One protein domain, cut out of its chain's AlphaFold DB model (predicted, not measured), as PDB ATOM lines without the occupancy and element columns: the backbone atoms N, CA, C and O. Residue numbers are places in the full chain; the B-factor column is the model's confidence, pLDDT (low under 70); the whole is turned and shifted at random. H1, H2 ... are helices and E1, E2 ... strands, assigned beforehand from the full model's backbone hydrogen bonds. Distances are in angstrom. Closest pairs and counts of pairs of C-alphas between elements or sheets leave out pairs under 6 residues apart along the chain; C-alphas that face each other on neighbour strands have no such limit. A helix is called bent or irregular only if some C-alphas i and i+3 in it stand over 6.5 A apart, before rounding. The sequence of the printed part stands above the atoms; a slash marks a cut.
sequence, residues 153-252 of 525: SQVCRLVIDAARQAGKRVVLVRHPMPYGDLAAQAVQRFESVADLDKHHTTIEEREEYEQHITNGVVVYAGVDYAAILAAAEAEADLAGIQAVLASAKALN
ATOM      1  N   SER A 153      66.782 -38.961  13.734       68.75
ATOM      2  CA  SER A 153      67.885 -39.287  14.646       68.75
ATOM      3  C   SER A 153      68.715 -40.478  14.162       68.75
ATOM      4  O   SER A 153      69.918 -40.524  14.398       68.75
ATOM      5  N   GLN A 154      68.120 -41.410  13.419       68.38
ATOM      6  CA  GLN A 154      68.821 -42.518  12.768       68.38
ATOM      7  C   GLN A 154      69.680 -42.006  11.611       68.38
ATOM      8  O   GLN A 154      70.871 -42.296  11.555       68.38
ATOM      9  N   VAL A 155      69.099 -41.192  10.724       68.00
ATOM     10  CA  VAL A 155      69.841 -40.581   9.610       68.00
ATOM     11  C   VAL A 155      70.968 -39.690  10.136       68.00
ATOM     12  O   VAL A 155      72.075 -39.720   9.611       68.00
ATOM     13  N   CYS A 156      70.721 -38.947  11.215       74.19
ATOM     14  CA  CYS A 156      71.728 -38.128  11.880       74.19
ATOM     15  C   CYS A 156      72.918 -38.967  12.375       74.19
ATOM     16  O   CYS A 156      74.058 -38.605  12.095       74.19
ATOM     17  N   ARG A 157      72.669 -40.118  13.018       75.06
ATOM     18  CA  ARG A 157      73.726 -41.054  13.441       75.06
ATOM     19  C   ARG A 157      74.540 -41.580  12.259       75.06
ATOM     20  O   ARG A 157      75.761 -41.506  12.303       75.06
ATOM     21  N   LEU A 158      73.885 -41.986  11.169       72.00
ATOM     22  CA  LEU A 158      74.583 -42.427   9.951       72.00
ATOM     23  C   LEU A 158      75.488 -41.333   9.364       72.00
ATOM     24  O   LEU A 158      76.618 -41.612   8.969       72.00
ATOM     25  N   VAL A 159      75.019 -40.082   9.329       75.06
ATOM     26  CA  VAL A 159      75.821 -38.934   8.873       75.06
ATOM     27  C   VAL A 159      77.022 -38.698   9.792       75.06
ATOM     28  O   VAL A 159      78.128 -38.466   9.305       75.06
ATOM     29  N   ILE A 160      76.817 -38.763  11.110       78.31
ATOM     30  CA  ILE A 160      77.873 -38.594  12.114       78.31
ATOM     31  C   ILE A 160      78.940 -39.684  11.967       78.31
ATOM     32  O   ILE A 160      80.130 -39.368  11.930       78.31
ATOM     33  N   ASP A 161      78.531 -40.946  11.855       74.62
ATOM     34  CA  ASP A 161      79.446 -42.081  11.743       74.62
ATOM     35  C   ASP A 161      80.253 -42.014  10.448       74.62
ATOM     36  O   ASP A 161      81.479 -42.127  10.479       74.62
ATOM     37  N   ALA A 162      79.601 -41.725   9.322       71.38
ATOM     38  CA  ALA A 162      80.279 -41.558   8.042       71.38
ATOM     39  C   ALA A 162      81.269 -40.374   8.061       71.38
ATOM     40  O   ALA A 162      82.393 -40.483   7.563       71.38
ATOM     41  N   ALA A 163      80.913 -39.255   8.699       73.25
ATOM     42  CA  ALA A 163      81.827 -38.127   8.879       73.25
ATOM     43  C   ALA A 163      83.037 -38.486   9.764       73.25
ATOM     44  O   ALA A 163      84.169 -38.106   9.451       73.25
ATOM     45  N   ARG A 164      82.827 -39.259  10.837       75.31
ATOM     46  CA  ARG A 164      83.897 -39.744  11.724       75.31
ATOM     47  C   ARG A 164      84.835 -40.718  11.028       75.31
ATOM     48  O   ARG A 164      86.049 -40.587  11.175       75.31
ATOM     49  N   GLN A 165      84.302 -41.650  10.239       72.12
ATOM     50  CA  GLN A 165      85.107 -42.560   9.417       72.12
ATOM     51  C   GLN A 165      85.968 -41.795   8.402       72.12
ATOM     52  O   GLN A 165      87.108 -42.176   8.142       72.12
ATOM     53  N   ALA A 166      85.473 -40.660   7.901       67.75
ATOM     54  CA  ALA A 166      86.234 -39.726   7.074       67.75
ATOM     55  C   ALA A 166      87.210 -38.823   7.870       67.75
ATOM     56  O   ALA A 166      87.766 -37.866   7.319       67.75
ATOM     57  N   GLY A 167      87.417 -39.087   9.166       71.94
ATOM     58  CA  GLY A 167      88.332 -38.350  10.040       71.94
ATOM     59  C   GLY A 167      87.867 -36.936  10.393       71.94
ATOM     60  O   GLY A 167      88.697 -36.088  10.724       71.94
ATOM     61  N   LYS A 168      86.566 -36.638  10.280       73.56
ATOM     62  CA  LYS A 168      86.007 -35.317  10.596       73.56
ATOM     63  C   LYS A 168      85.442 -35.270  12.009       73.56
ATOM     64  O   LYS A 168      84.881 -36.242  12.514       73.56
ATOM     65  N   ARG A 169      85.547 -34.092  12.626       76.19
ATOM     66  CA  ARG A 169      84.816 -33.763  13.850       76.19
ATOM     67  C   ARG A 169      83.432 -33.252  13.468       76.19
ATOM     68  O   ARG A 169      83.310 -32.421  12.572       76.19
ATOM     69  N   VAL A 170      82.416 -33.740  14.167       82.12
ATOM     70  CA  VAL A 170      81.028 -33.311  13.996       82.12
ATOM     71  C   VAL A 170      80.550 -32.693  15.297       82.12
ATOM     72  O   VAL A 170      80.782 -33.250  16.370       82.12
ATOM     73  N   VAL A 171      79.888 -31.548  15.181       86.00
ATOM     74  CA  VAL A 171      79.109 -30.934  16.254       86.00
ATOM     75  C   VAL A 171      77.653 -30.990  15.813       86.00
ATOM     76  O   VAL A 171      77.336 -30.632  14.677       86.00
ATOM     77  N   LEU A 172      76.779 -31.480  16.686       85.31
ATOM     78  CA  LEU A 172      75.354 -31.568  16.411       85.31
ATOM     79  C   LEU A 172      74.641 -30.334  16.967       85.31
ATOM     80  O   LEU A 172      74.806 -30.001  18.134       85.31
ATOM     81  N   VAL A 173      73.820 -29.679  16.148       86.56
ATOM     82  CA  VAL A 173      72.941 -28.587  16.591       86.56
ATOM     83  C   VAL A 173      71.505 -29.097  16.626       86.56
ATOM     84  O   VAL A 173      71.018 -29.650  15.636       86.56
ATOM     85  N   ARG A 174      70.821 -28.930  17.760       82.75
ATOM     86  CA  ARG A 174      69.423 -29.331  17.960       82.75
ATOM     87  C   ARG A 174      68.558 -28.140  18.356       82.75
ATOM     88  O   ARG A 174      69.049 -27.142  18.872       82.75
ATOM     89  N   HIS A 175      67.261 -28.249  18.074       73.44
ATOM     90  CA  HIS A 175      66.300 -27.261  18.552       73.44
ATOM     91  C   HIS A 175      66.168 -27.367  20.081       73.44
ATOM     92  O   HIS A 175      66.233 -28.482  20.612       73.44
ATOM     93  N   PRO A 176      66.001 -26.239  20.789       72.56
ATOM     94  CA  PRO A 176      65.702 -26.256  22.215       72.56
ATOM     95  C   PRO A 176      64.256 -26.699  22.458       72.56
ATOM     96  O   PRO A 176      63.396 -26.517  21.589       72.56
ATOM     97  N   MET A 177      63.975 -27.185  23.667       73.12
ATOM     98  CA  MET A 177      62.617 -27.216  24.213       73.12
ATOM     99  C   MET A 177      62.526 -26.083  25.253       73.12
ATOM    100  O   MET A 177      62.984 -26.242  26.385       73.12
ATOM    101  N   PRO A 178      62.024 -24.885  24.878       71.62
ATOM    102  CA  PRO A 178      62.190 -23.658  25.663       71.62
ATOM    103  C   PRO A 178      61.197 -23.569  26.838       71.62
ATOM    104  O   PRO A 178      60.467 -22.589  26.984       71.62
ATOM    105  N   TYR A 179      61.116 -24.625  27.647       68.69
ATOM    106  CA  TYR A 179      60.193 -24.732  28.778       68.69
ATOM    107  C   TYR A 179      60.776 -24.088  30.052       68.69
ATOM    108  O   TYR A 179      60.052 -23.845  31.010       68.69
ATOM    109  N   GLY A 180      62.078 -23.790  30.083       72.31
ATOM    110  CA  GLY A 180      62.784 -23.313  31.271       72.31
ATOM    111  C   GLY A 180      63.104 -21.818  31.267       72.31
ATOM    112  O   GLY A 180      62.416 -20.994  30.662       72.31
ATOM    113  N   ASP A 181      64.180 -21.471  31.971       82.81
ATOM    114  CA  ASP A 181      64.768 -20.134  31.931       82.81
ATOM    115  C   ASP A 181      65.426 -19.899  30.564       82.81
ATOM    116  O   ASP A 181      66.512 -20.406  30.277       82.81
ATOM    117  N   LEU A 182      64.768 -19.098  29.725       85.00
ATOM    118  CA  LEU A 182      65.223 -18.773  28.373       85.00
ATOM    119  C   LEU A 182      66.618 -18.135  28.339       85.00
ATOM    120  O   LEU A 182      67.349 -18.345  27.374       85.00
ATOM    121  N   ALA A 183      67.008 -17.373  29.368       87.88
ATOM    122  CA  ALA A 183      68.333 -16.762  29.429       87.88
ATOM    123  C   ALA A 183      69.404 -17.822  29.720       87.88
ATOM    124  O   ALA A 183      70.448 -17.844  29.068       87.88
ATOM    125  N   ALA A 184      69.123 -18.750  30.639       87.19
ATOM    126  CA  ALA A 184      69.989 -19.903  30.896       87.19
ATOM    127  C   ALA A 184      70.022 -20.898  29.716       87.19
ATOM    128  O   ALA A 184      70.996 -21.633  29.547       87.19
ATOM    129  N   GLN A 185      68.972 -20.905  28.892       87.12
ATOM    130  CA  GLN A 185      68.837 -21.701  27.669       87.12
ATOM    131  C   GLN A 185      69.277 -20.947  26.398       87.12
ATOM    132  O   GLN A 185      68.988 -21.398  25.292       87.12
ATOM    133  N   ALA A 186      69.974 -19.809  26.508       89.31
ATOM    134  CA  ALA A 186      70.430 -19.056  25.337       89.31
ATOM    135  C   ALA A 186      71.384 -19.883  24.460       89.31
ATOM    136  O   ALA A 186      71.154 -20.038  23.261       89.31
ATOM    137  N   VAL A 187      72.416 -20.456  25.088       92.69
ATOM    138  CA  VAL A 187      73.389 -21.370  24.478       92.69
ATOM    139  C   VAL A 187      73.742 -22.443  25.498       92.69
ATOM    140  O   VAL A 187      74.316 -22.149  26.546       92.69
ATOM    141  N   GLN A 188      73.429 -23.693  25.183       92.44
ATOM    142  CA  GLN A 188      73.763 -24.849  26.002       92.44
ATOM    143  C   GLN A 188      74.631 -25.806  25.197       92.44
ATOM    144  O   GLN A 188      74.402 -26.034  24.008       92.44
ATOM    145  N   ARG A 189      75.645 -26.347  25.867       93.56
ATOM    146  CA  ARG A 189      76.597 -27.301  25.309       93.56
ATOM    147  C   ARG A 189      76.540 -28.568  26.144       93.56
ATOM    148  O   ARG A 189      76.744 -28.505  27.354       93.56
ATOM    149  N   PHE A 190      76.348 -29.697  25.484       91.94
ATOM    150  CA  PHE A 190      76.261 -31.008  26.105       91.94
ATOM    151  C   PHE A 190      77.349 -31.917  25.539       91.94
ATOM    152  O   PHE A 190      77.359 -32.224  24.346       91.94
ATOM    153  N   GLU A 191      78.275 -32.335  26.395       90.00
ATOM    154  CA  GLU A 191      79.347 -33.280  26.058       90.00
ATOM    155  C   GLU A 191      79.220 -34.587  26.845       90.00
ATOM    156  O   GLU A 191      79.713 -35.625  26.411       90.00
ATOM    157  N   SER A 192      78.533 -34.552  27.983       89.44
ATOM    158  CA  SER A 192      78.351 -35.683  28.883       89.44
ATOM    159  C   SER A 192      76.914 -35.769  29.395       89.44
ATOM    160  O   SER A 192      76.177 -34.783  29.396       89.44
ATOM    161  N   VAL A 193      76.514 -36.948  29.879       86.25
ATOM    162  CA  VAL A 193      75.195 -37.142  30.514       86.25
ATOM    163  C   VAL A 193      75.027 -36.225  31.734       86.25
ATOM    164  O   VAL A 193      73.941 -35.711  31.970       86.25
ATOM    165  N   ALA A 194      76.113 -35.910  32.448       88.44
ATOM    166  CA  ALA A 194      76.084 -34.958  33.559       88.44
ATOM    167  C   ALA A 194      75.699 -33.529  33.121       88.44
ATOM    168  O   ALA A 194      75.139 -32.776  33.919       88.44
ATOM    169  N   ASP A 195      75.957 -33.145  31.864       90.94
ATOM    170  CA  ASP A 195      75.515 -31.848  31.341       90.94
ATOM    171  C   ASP A 195      73.987 -31.796  31.184       90.94
ATOM    172  O   ASP A 195      73.392 -30.742  31.401       90.94
ATOM    173  N   LEU A 196      73.341 -32.929  30.874       88.94
ATOM    174  CA  LEU A 196      71.877 -33.035  30.808       88.94
ATOM    175  C   LEU A 196      71.251 -32.765  32.185       88.94
ATOM    176  O   LEU A 196      70.295 -31.998  32.306       88.94
ATOM    177  N   ASP A 197      71.842 -33.326  33.244       87.00
ATOM    178  CA  ASP A 197      71.407 -33.092  34.625       87.00
ATOM    179  C   ASP A 197      71.639 -31.639  35.051       87.00
ATOM    180  O   ASP A 197      70.740 -30.992  35.591       87.00
ATOM    181  N   LYS A 198      72.831 -31.103  34.758       88.19
ATOM    182  CA  LYS A 198      73.223 -29.718  35.062       88.19
ATOM    183  C   LYS A 198      72.282 -28.692  34.434       88.19
ATOM    184  O   LYS A 198      72.014 -27.658  35.038       88.19
ATOM    185  N   HIS A 199      71.831 -28.952  33.212       86.88
ATOM    186  CA  HIS A 199      70.931 -28.066  32.480       86.88
ATOM    187  C   HIS A 199      69.451 -28.376  32.719       86.88
ATOM    188  O   HIS A 199      68.602 -27.731  32.107       86.88
ATOM    189  N   HIS A 200      69.143 -29.316  33.623       83.50
ATOM    190  CA  HIS A 200      67.783 -29.738  33.955       83.50
ATOM    191  C   HIS A 200      66.965 -30.107  32.713       83.50
ATOM    192  O   HIS A 200      65.789 -29.759  32.612       83.50
ATOM    193  N   THR A 201      67.598 -30.793  31.756       80.19
ATOM    194  CA  THR A 201      66.951 -31.116  30.486       80.19
ATOM    195  C   THR A 201      65.747 -32.014  30.711       80.19
ATOM    196  O   THR A 201      65.813 -33.011  31.444       80.19
ATOM    197  N   THR A 202      64.675 -31.681  30.013       74.62
ATOM    198  CA  THR A 202      63.444 -32.461  29.943       74.62
ATOM    199  C   THR A 202      63.702 -33.824  29.307       74.62
ATOM    200  O   THR A 202      64.728 -34.057  28.666       74.62
ATOM    201  N   ILE A 203      62.759 -34.748  29.459       69.25
ATOM    202  CA  ILE A 203      62.894 -36.076  28.848       69.25
ATOM    203  C   ILE A 203      62.803 -35.997  27.322       69.25
ATOM    204  O   ILE A 203      63.574 -36.677  26.661       69.25
ATOM    205  N   GLU A 204      62.002 -35.082  26.769       69.94
ATOM    206  CA  GLU A 204      61.977 -34.798  25.322       69.94
ATOM    207  C   GLU A 204      63.355 -34.324  24.814       69.94
ATOM    208  O   GLU A 204      63.837 -34.759  23.768       69.94
ATOM    209  N   GLU A 205      64.048 -33.472  25.577       78.44
ATOM    210  CA  GLU A 205      65.424 -33.067  25.258       78.44
ATOM    211  C   GLU A 205      66.406 -34.236  25.382       78.44
ATOM    212  O   GLU A 205      67.265 -34.409  24.520       78.44
ATOM    213  N   ARG A 206      66.272 -35.088  26.403       81.62
ATOM    214  CA  ARG A 206      67.114 -36.287  26.559       81.62
ATOM    215  C   ARG A 206      66.900 -37.289  25.426       81.62
ATOM    216  O   ARG A 206      67.883 -37.800  24.892       81.62
ATOM    217  N   GLU A 207      65.659 -37.502  24.995       72.50
ATOM    218  CA  GLU A 207      65.307 -38.313  23.823       72.50
ATOM    219  C   GLU A 207      66.019 -37.817  22.558       72.50
ATOM    220  O   GLU A 207      66.501 -38.624  21.755       72.50
ATOM    221  N   GLU A 208      66.167 -36.501  22.396       74.38
ATOM    222  CA  GLU A 208      66.838 -35.902  21.241       74.38
ATOM    223  C   GLU A 208      68.365 -35.773  21.393       74.38
ATOM    224  O   GLU A 208      69.063 -35.801  20.373       74.38
ATOM    225  N   TYR A 209      68.908 -35.624  22.609       85.44
ATOM    226  CA  TYR A 209      70.320 -35.272  22.850       85.44
ATOM    227  C   TYR A 209      71.161 -36.453  23.350       85.44
ATOM    228  O   TYR A 209      72.262 -36.689  22.845       85.44
ATOM    229  N   GLU A 210      70.658 -37.214  24.325       84.44
ATOM    230  CA  GLU A 210      71.439 -38.181  25.107       84.44
ATOM    231  C   GLU A 210      72.022 -39.300  24.244       84.44
ATOM    232  O   GLU A 210      73.188 -39.669  24.392       84.44
ATOM    233  N   GLN A 211      71.253 -39.776  23.264       76.06
ATOM    234  CA  GLN A 211      71.702 -40.799  22.316       76.06
ATOM    235  C   GLN A 211      72.912 -40.359  21.471       76.06
ATOM    236  O   GLN A 211      73.664 -41.198  20.984       76.06
ATOM    237  N   HIS A 212      73.124 -39.055  21.266       83.12
ATOM    238  CA  HIS A 212      74.297 -38.548  20.539       83.12
ATOM    239  C   HIS A 212      75.471 -38.320  21.493       83.12
ATOM    240  O   HIS A 212      76.604 -38.670  21.166       83.12
ATOM    241  N   ILE A 213      75.186 -37.815  22.695       85.88
ATOM    242  CA  ILE A 213      76.175 -37.568  23.755       85.88
ATOM    243  C   ILE A 213      76.845 -38.868  24.204       85.88
ATOM    244  O   ILE A 213      78.069 -38.952  24.261       85.88
ATOM    245  N   THR A 214      76.056 -39.915  24.451       79.56
ATOM    246  CA  THR A 214      76.549 -41.266  24.786       79.56
ATOM    247  C   THR A 214      77.408 -41.871  23.673       79.56
ATOM    248  O   THR A 214      78.338 -42.625  23.947       79.56
ATOM    249  N   ASN A 215      77.176 -41.459  22.424       75.75
ATOM    250  CA  ASN A 215      78.011 -41.788  21.272       75.75
ATOM    251  C   ASN A 215      79.205 -40.828  21.091       75.75
ATOM    252  O   ASN A 215      79.847 -40.841  20.038       75.75
ATOM    253  N   GLY A 216      79.521 -39.981  22.074       80.62
ATOM    254  CA  GLY A 216      80.663 -39.060  22.080       80.62
ATOM    255  C   GLY A 216      80.523 -37.862  21.136       80.62
ATOM    256  O   GLY A 216      81.526 -37.359  20.624       80.62
ATOM    257  N   VAL A 217      79.295 -37.470  20.790       85.06
ATOM    258  CA  VAL A 217      79.009 -36.303  19.943       85.06
ATOM    259  C   VAL A 217      78.622 -35.136  20.836       85.06
ATOM    260  O   VAL A 217      77.715 -35.258  21.654       85.06
ATOM    261  N   VAL A 218      79.269 -33.988  20.641       89.88
ATOM    262  CA  VAL A 218      78.880 -32.760  21.339       89.88
ATOM    263  C   VAL A 218      77.618 -32.196  20.701       89.88
ATOM    264  O   VAL A 218      77.554 -32.027  19.478       89.88
ATOM    265  N   VAL A 219      76.628 -31.902  21.539       91.00
ATOM    266  CA  VAL A 219      75.355 -31.306  21.140       91.00
ATOM    267  C   VAL A 219      75.306 -29.862  21.620       91.00
ATOM    268  O   VAL A 219      75.603 -29.580  22.778       91.00
ATOM    269  N   TYR A 220      74.908 -28.949  20.740       92.94
ATOM    270  CA  TYR A 220      74.501 -27.599  21.107       92.94
ATOM    271  C   TYR A 220      73.001 -27.421  20.896       92.94
ATOM    272  O   TYR A 220      72.460 -27.828  19.864       92.94
ATOM    273  N   ALA A 221      72.347 -26.773  21.853       89.38
ATOM    274  CA  ALA A 221      70.950 -26.367  21.759       89.38
ATOM    275  C   ALA A 221      70.727 -25.053  22.517       89.38
ATOM    276  O   ALA A 221      71.559 -24.638  23.323       89.38
ATOM    277  N   GLY A 222      69.617 -24.379  22.236       87.62
ATOM    278  CA  GLY A 222      69.249 -23.126  22.889       87.62
ATOM    279  C   GLY A 222      68.491 -22.177  21.964       87.62
ATOM    280  O   GLY A 222      68.297 -22.461  20.781       87.62
ATOM    281  N   VAL A 223      68.030 -21.058  22.517       86.00
ATOM    282  CA  VAL A 223      67.156 -20.104  21.810       86.00
ATOM    283  C   VAL A 223      67.912 -19.037  21.008       86.00
ATOM    284  O   VAL A 223      67.305 -18.374  20.165       86.00
ATOM    285  N   ASP A 224      69.223 -18.875  21.218       90.06
ATOM    286  CA  ASP A 224      70.074 -17.988  20.414       90.06
ATOM    287  C   ASP A 224      70.897 -18.795  19.400       90.06
ATOM    288  O   ASP A 224      72.055 -19.161  19.619       90.06
ATOM    289  N   TYR A 225      70.288 -19.070  18.246       86.62
ATOM    290  CA  TYR A 225      70.904 -19.858  17.177       86.62
ATOM    291  C   TYR A 225      72.158 -19.202  16.589       86.62
ATOM    292  O   TYR A 225      73.025 -19.917  16.089       86.62
ATOM    293  N   ALA A 226      72.279 -17.870  16.634       88.50
ATOM    294  CA  ALA A 226      73.472 -17.181  16.147       88.50
ATOM    295  C   ALA A 226      74.660 -17.450  17.071       88.50
ATOM    296  O   ALA A 226      75.741 -17.819  16.606       88.50
ATOM    297  N   ALA A 227      74.440 -17.346  18.382       90.56
ATOM    298  CA  ALA A 227      75.455 -17.665  19.375       90.56
ATOM    299  C   ALA A 227      75.784 -19.171  19.408       90.56
ATOM    300  O   ALA A 227      76.956 -19.540  19.502       90.56
ATOM    301  N   ILE A 228      74.782 -20.044  19.248       90.44
ATOM    302  CA  ILE A 228      74.976 -21.497  19.099       90.44
ATOM    303  C   ILE A 228      75.834 -21.818  17.882       90.44
ATOM    304  O   ILE A 228      76.777 -22.599  17.999       90.44
ATOM    305  N   LEU A 229      75.529 -21.221  16.725       87.94
ATOM    306  CA  LEU A 229      76.300 -21.444  15.508       87.94
ATOM    307  C   LEU A 229      77.754 -21.018  15.719       87.94
ATOM    308  O   LEU A 229      78.652 -21.811  15.466       87.94
ATOM    309  N   ALA A 230      77.993 -19.825  16.267       88.56
ATOM    310  CA  ALA A 230      79.346 -19.353  16.554       88.56
ATOM    311  C   ALA A 230      80.118 -20.299  17.496       88.56
ATOM    312  O   ALA A 230      81.288 -20.599  17.253       88.56
ATOM    313  N   ALA A 231      79.468 -20.810  18.548       88.44
ATOM    314  CA  ALA A 231      80.082 -21.756  19.479       88.44
ATOM    315  C   ALA A 231      80.376 -23.118  18.824       88.44
ATOM    316  O   ALA A 231      81.474 -23.657  18.976       88.44
ATOM    317  N   ALA A 232      79.434 -23.641  18.034       85.88
ATOM    318  CA  ALA A 232      79.595 -24.881  17.281       85.88
ATOM    319  C   ALA A 232      80.734 -24.787  16.251       85.88
ATOM    320  O   ALA A 232      81.531 -25.718  16.117       85.88
ATOM    321  N   GLU A 233      80.849 -23.656  15.549       84.44
ATOM    322  CA  GLU A 233      81.928 -23.399  14.593       84.44
ATOM    323  C   GLU A 233      83.292 -23.313  15.277       84.44
ATOM    324  O   GLU A 233      84.244 -23.947  14.818       84.44
ATOM    325  N   ALA A 234      83.377 -22.593  16.399       83.06
ATOM    326  CA  ALA A 234      84.597 -22.502  17.194       83.06
ATOM    327  C   ALA A 234      85.034 -23.878  17.721       83.06
ATOM    328  O   ALA A 234      86.221 -24.207  17.706       83.06
ATOM    329  N   GLU A 235      84.089 -24.720  18.144       80.88
ATOM    330  CA  GLU A 235      84.393 -26.069  18.614       80.88
ATOM    331  C   GLU A 235      84.821 -27.022  17.494       80.88
ATOM    332  O   GLU A 235      85.727 -27.842  17.685       80.88
ATOM    333  N   ALA A 236      84.230 -26.881  16.308       68.88
ATOM    334  CA  ALA A 236      84.724 -27.554  15.115       68.88
ATOM    335  C   ALA A 236      86.160 -27.100  14.759       68.88
ATOM    336  O   ALA A 236      86.943 -27.906  14.254       68.88
ATOM    337  N   ASP A 237      86.527 -25.851  15.077       63.62
ATOM    338  CA  ASP A 237      87.831 -25.245  14.775       63.62
ATOM    339  C   ASP A 237      88.945 -25.470  15.801       63.62
ATOM    340  O   ASP A 237      90.120 -25.413  15.426       63.62
ATOM    341  N   LEU A 238      88.628 -25.734  17.072       54.72
ATOM    342  CA  LEU A 238      89.608 -25.790  18.169       54.72
ATOM    343  C   LEU A 238      90.802 -26.727  17.897       54.72
ATOM    344  O   LEU A 238      91.907 -26.451  18.359       54.72
ATOM    345  N   ALA A 239      90.635 -27.783  17.098       50.53
ATOM    346  CA  ALA A 239      91.739 -28.660  16.693       50.53
ATOM    347  C   ALA A 239      92.496 -28.172  15.439       50.53
ATOM    348  O   ALA A 239      93.711 -28.344  15.355       50.53
ATOM    349  N   GLY A 240      91.818 -27.538  14.477       43.88
ATOM    350  CA  GLY A 240      92.426 -27.021  13.244       43.88
ATOM    351  C   GLY A 240      93.265 -25.769  13.490       43.88
ATOM    352  O   GLY A 240      94.385 -25.668  12.998       43.88
ATOM    353  N   ILE A 241      92.778 -24.864  14.339       41.47
ATOM    354  CA  ILE A 241      93.529 -23.684  14.774       41.47
ATOM    355  C   ILE A 241      94.730 -24.112  15.623       41.47
ATOM    356  O   ILE A 241      95.828 -23.621  15.391       41.47
ATOM    357  N   GLN A 242      94.591 -25.074  16.541       46.72
ATOM    358  CA  GLN A 242      95.742 -25.570  17.307       46.72
ATOM    359  C   GLN A 242      96.757 -26.315  16.433       46.72
ATOM    360  O   GLN A 242      97.951 -26.091  16.596       46.72
ATOM    361  N   ALA A 243      96.324 -27.130  15.469       45.72
ATOM    362  CA  ALA A 243      97.222 -27.838  14.557       45.72
ATOM    363  C   ALA A 243      97.934 -26.891  13.579       45.72
ATOM    364  O   ALA A 243      99.132 -27.047  13.338       45.72
ATOM    365  N   VAL A 244      97.237 -25.883  13.048       43.31
ATOM    366  CA  VAL A 244      97.809 -24.887  12.131       43.31
ATOM    367  C   VAL A 244      98.669 -23.876  12.885       43.31
ATOM    368  O   VAL A 244      99.757 -23.575  12.412       43.31
ATOM    369  N   LEU A 245      98.273 -23.408  14.073       45.53
ATOM    370  CA  LEU A 245      99.114 -22.539  14.906       45.53
ATOM    371  C   LEU A 245     100.336 -23.286  15.444       45.53
ATOM    372  O   LEU A 245     101.426 -22.723  15.434       45.53
ATOM    373  N   ALA A 246     100.200 -24.546  15.870       50.06
ATOM    374  CA  ALA A 246     101.343 -25.362  16.281       50.06
ATOM    375  C   ALA A 246     102.288 -25.621  15.102       50.06
ATOM    376  O   ALA A 246     103.494 -25.459  15.255       50.06
ATOM    377  N   SER A 247     101.758 -25.933  13.915       48.41
ATOM    378  CA  SER A 247     102.566 -26.131  12.704       48.41
ATOM    379  C   SER A 247     103.223 -24.833  12.229       48.41
ATOM    380  O   SER A 247     104.418 -24.823  11.955       48.41
ATOM    381  N   ALA A 248     102.491 -23.719  12.186       45.41
ATOM    382  CA  ALA A 248     103.007 -22.413  11.779       45.41
ATOM    383  C   ALA A 248     104.073 -21.896  12.755       45.41
ATOM    384  O   ALA A 248     105.099 -21.391  12.317       45.41
ATOM    385  N   LYS A 249     103.885 -22.091  14.066       46.31
ATOM    386  CA  LYS A 249     104.842 -21.692  15.110       46.31
ATOM    387  C   LYS A 249     106.050 -22.633  15.190       46.31
ATOM    388  O   LYS A 249     107.139 -22.169  15.515       46.31
ATOM    389  N   ALA A 250     105.886 -23.916  14.856       52.44
ATOM    390  CA  ALA A 250     106.987 -24.874  14.722       52.44
ATOM    391  C   ALA A 250     107.825 -24.636  13.454       52.44
ATOM    392  O   ALA A 250     109.044 -24.779  13.494       52.44
ATOM    393  N   LEU A 251     107.193 -24.249  12.343       47.56
ATOM    394  CA  LEU A 251     107.869 -23.950  11.075       47.56
ATOM    395  C   LEU A 251     108.490 -22.546  11.057       47.56
ATOM    396  O   LEU A 251     109.561 -22.360  10.486       47.56
ATOM    397  N   ASN A 252     107.840 -21.557  11.675       49.66
ATOM    398  CA  ASN A 252     108.352 -20.195  11.792       49.66
ATOM    399  C   ASN A 252     107.805 -19.492  13.055       49.66
ATOM    400  O   ASN A 252     106.723 -18.898  13.019       49.66
TER     401      ASN A 252
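AT A GLANCE: This is residues 153 to 252 of the 525 residues of an uncharacterized protein of Tetradesmus obliquus (UniProt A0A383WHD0). A small three-strand sheet is the core of three layers, with helix H3 over one face and H4a, the first arm of a long bent helix, over the other; from this body residues 240 to 252 at the end of H4 stick out as an arm. H2 makes a helical hairpin with H3 and only grazes the sheet, while H1 is off the sheet, near H3. The printed part has 100 residues, with four named helices and three named strands in the order H1 E1 E2 H2 H3 E3 H4, and its class is mostly helix. The mixed sheet runs E1 E3 E2. The whole is only just loose, close to compact, with a radius of gyration of the C-alphas of 15.3 A, and elongated, spanning 51 by 30 by 22 A.

IN THESE COORDINATES: Find C-alpha 153 at (67.885, -39.287, 14.646); from there H1 runs 18.3 A to residue 165. Next come strand E1, residues 171 to 173, and strand E2, residues 188 to 190. Helix H2 holds residues 193 to 198, and H3 runs from 203 to 213, 14.3 A long. H3 is irregular, but only just: C-alphas 208 and 211 are 7.0 A apart. Strand E3, residues 218 to 221, begins at C-alpha 218 (78.880, -32.760, 21.339). H4, residues 225 to 251, was assigned as one helix by its hydrogen bonds but is bent, with C-alphas 236 and 239 7.3 A apart; its arms are H4a, residues 225 to 236, 16.0 A, and H4b, residues 239 to 251, 17.7 A, ending at C-alpha 251 (107.869, -23.950, 11.075).

HOW THE PARTS SIT: Start at inner strand E3. E1 is parallel to it, with N 172 and O 218 2.9 A apart; E2 is antiparallel, with N 188 and O 221 2.8 A apart, each within hydrogen-bond range. H3 runs along the strands over E3, at a height of 9.5 A over the sheet; its closest C-alphas to E3 are Tyr 209 and Val 219, 6.6 A. On the opposite face H4a runs along the strands at a height of 8.5 A, its closest C-alphas to E1 being Ala 232 and Val 171, 6.2 A. H2 and H3 touch at a steep tilt of 43 degrees, opposite ways, closest at the C-alphas of Val 193 and Glu 210, 6.7 A. H1 and H3 are close but not clearly touching, closest at the C-alphas of Ser 153 and Glu 208, 7.5 A. H4b is not on the sheet, and its line stands at a steep tilt of 45 degrees to that of H4a. Every O i to N i+4 pair is within hydrogen-bond range in H1, H2, H4a and H4b, and 5 of 7 are in H3.

THE WHOLE: Look to Tyr 179 and Asn 252 for the two C-alphas farthest apart, 51.3 A. The printed part has no cut. The link from E1 to E2, 14 residues, is long; the others are tight. Mean pLDDT of the printed part is 76.2, and residues 236 to 252 are among those under 70.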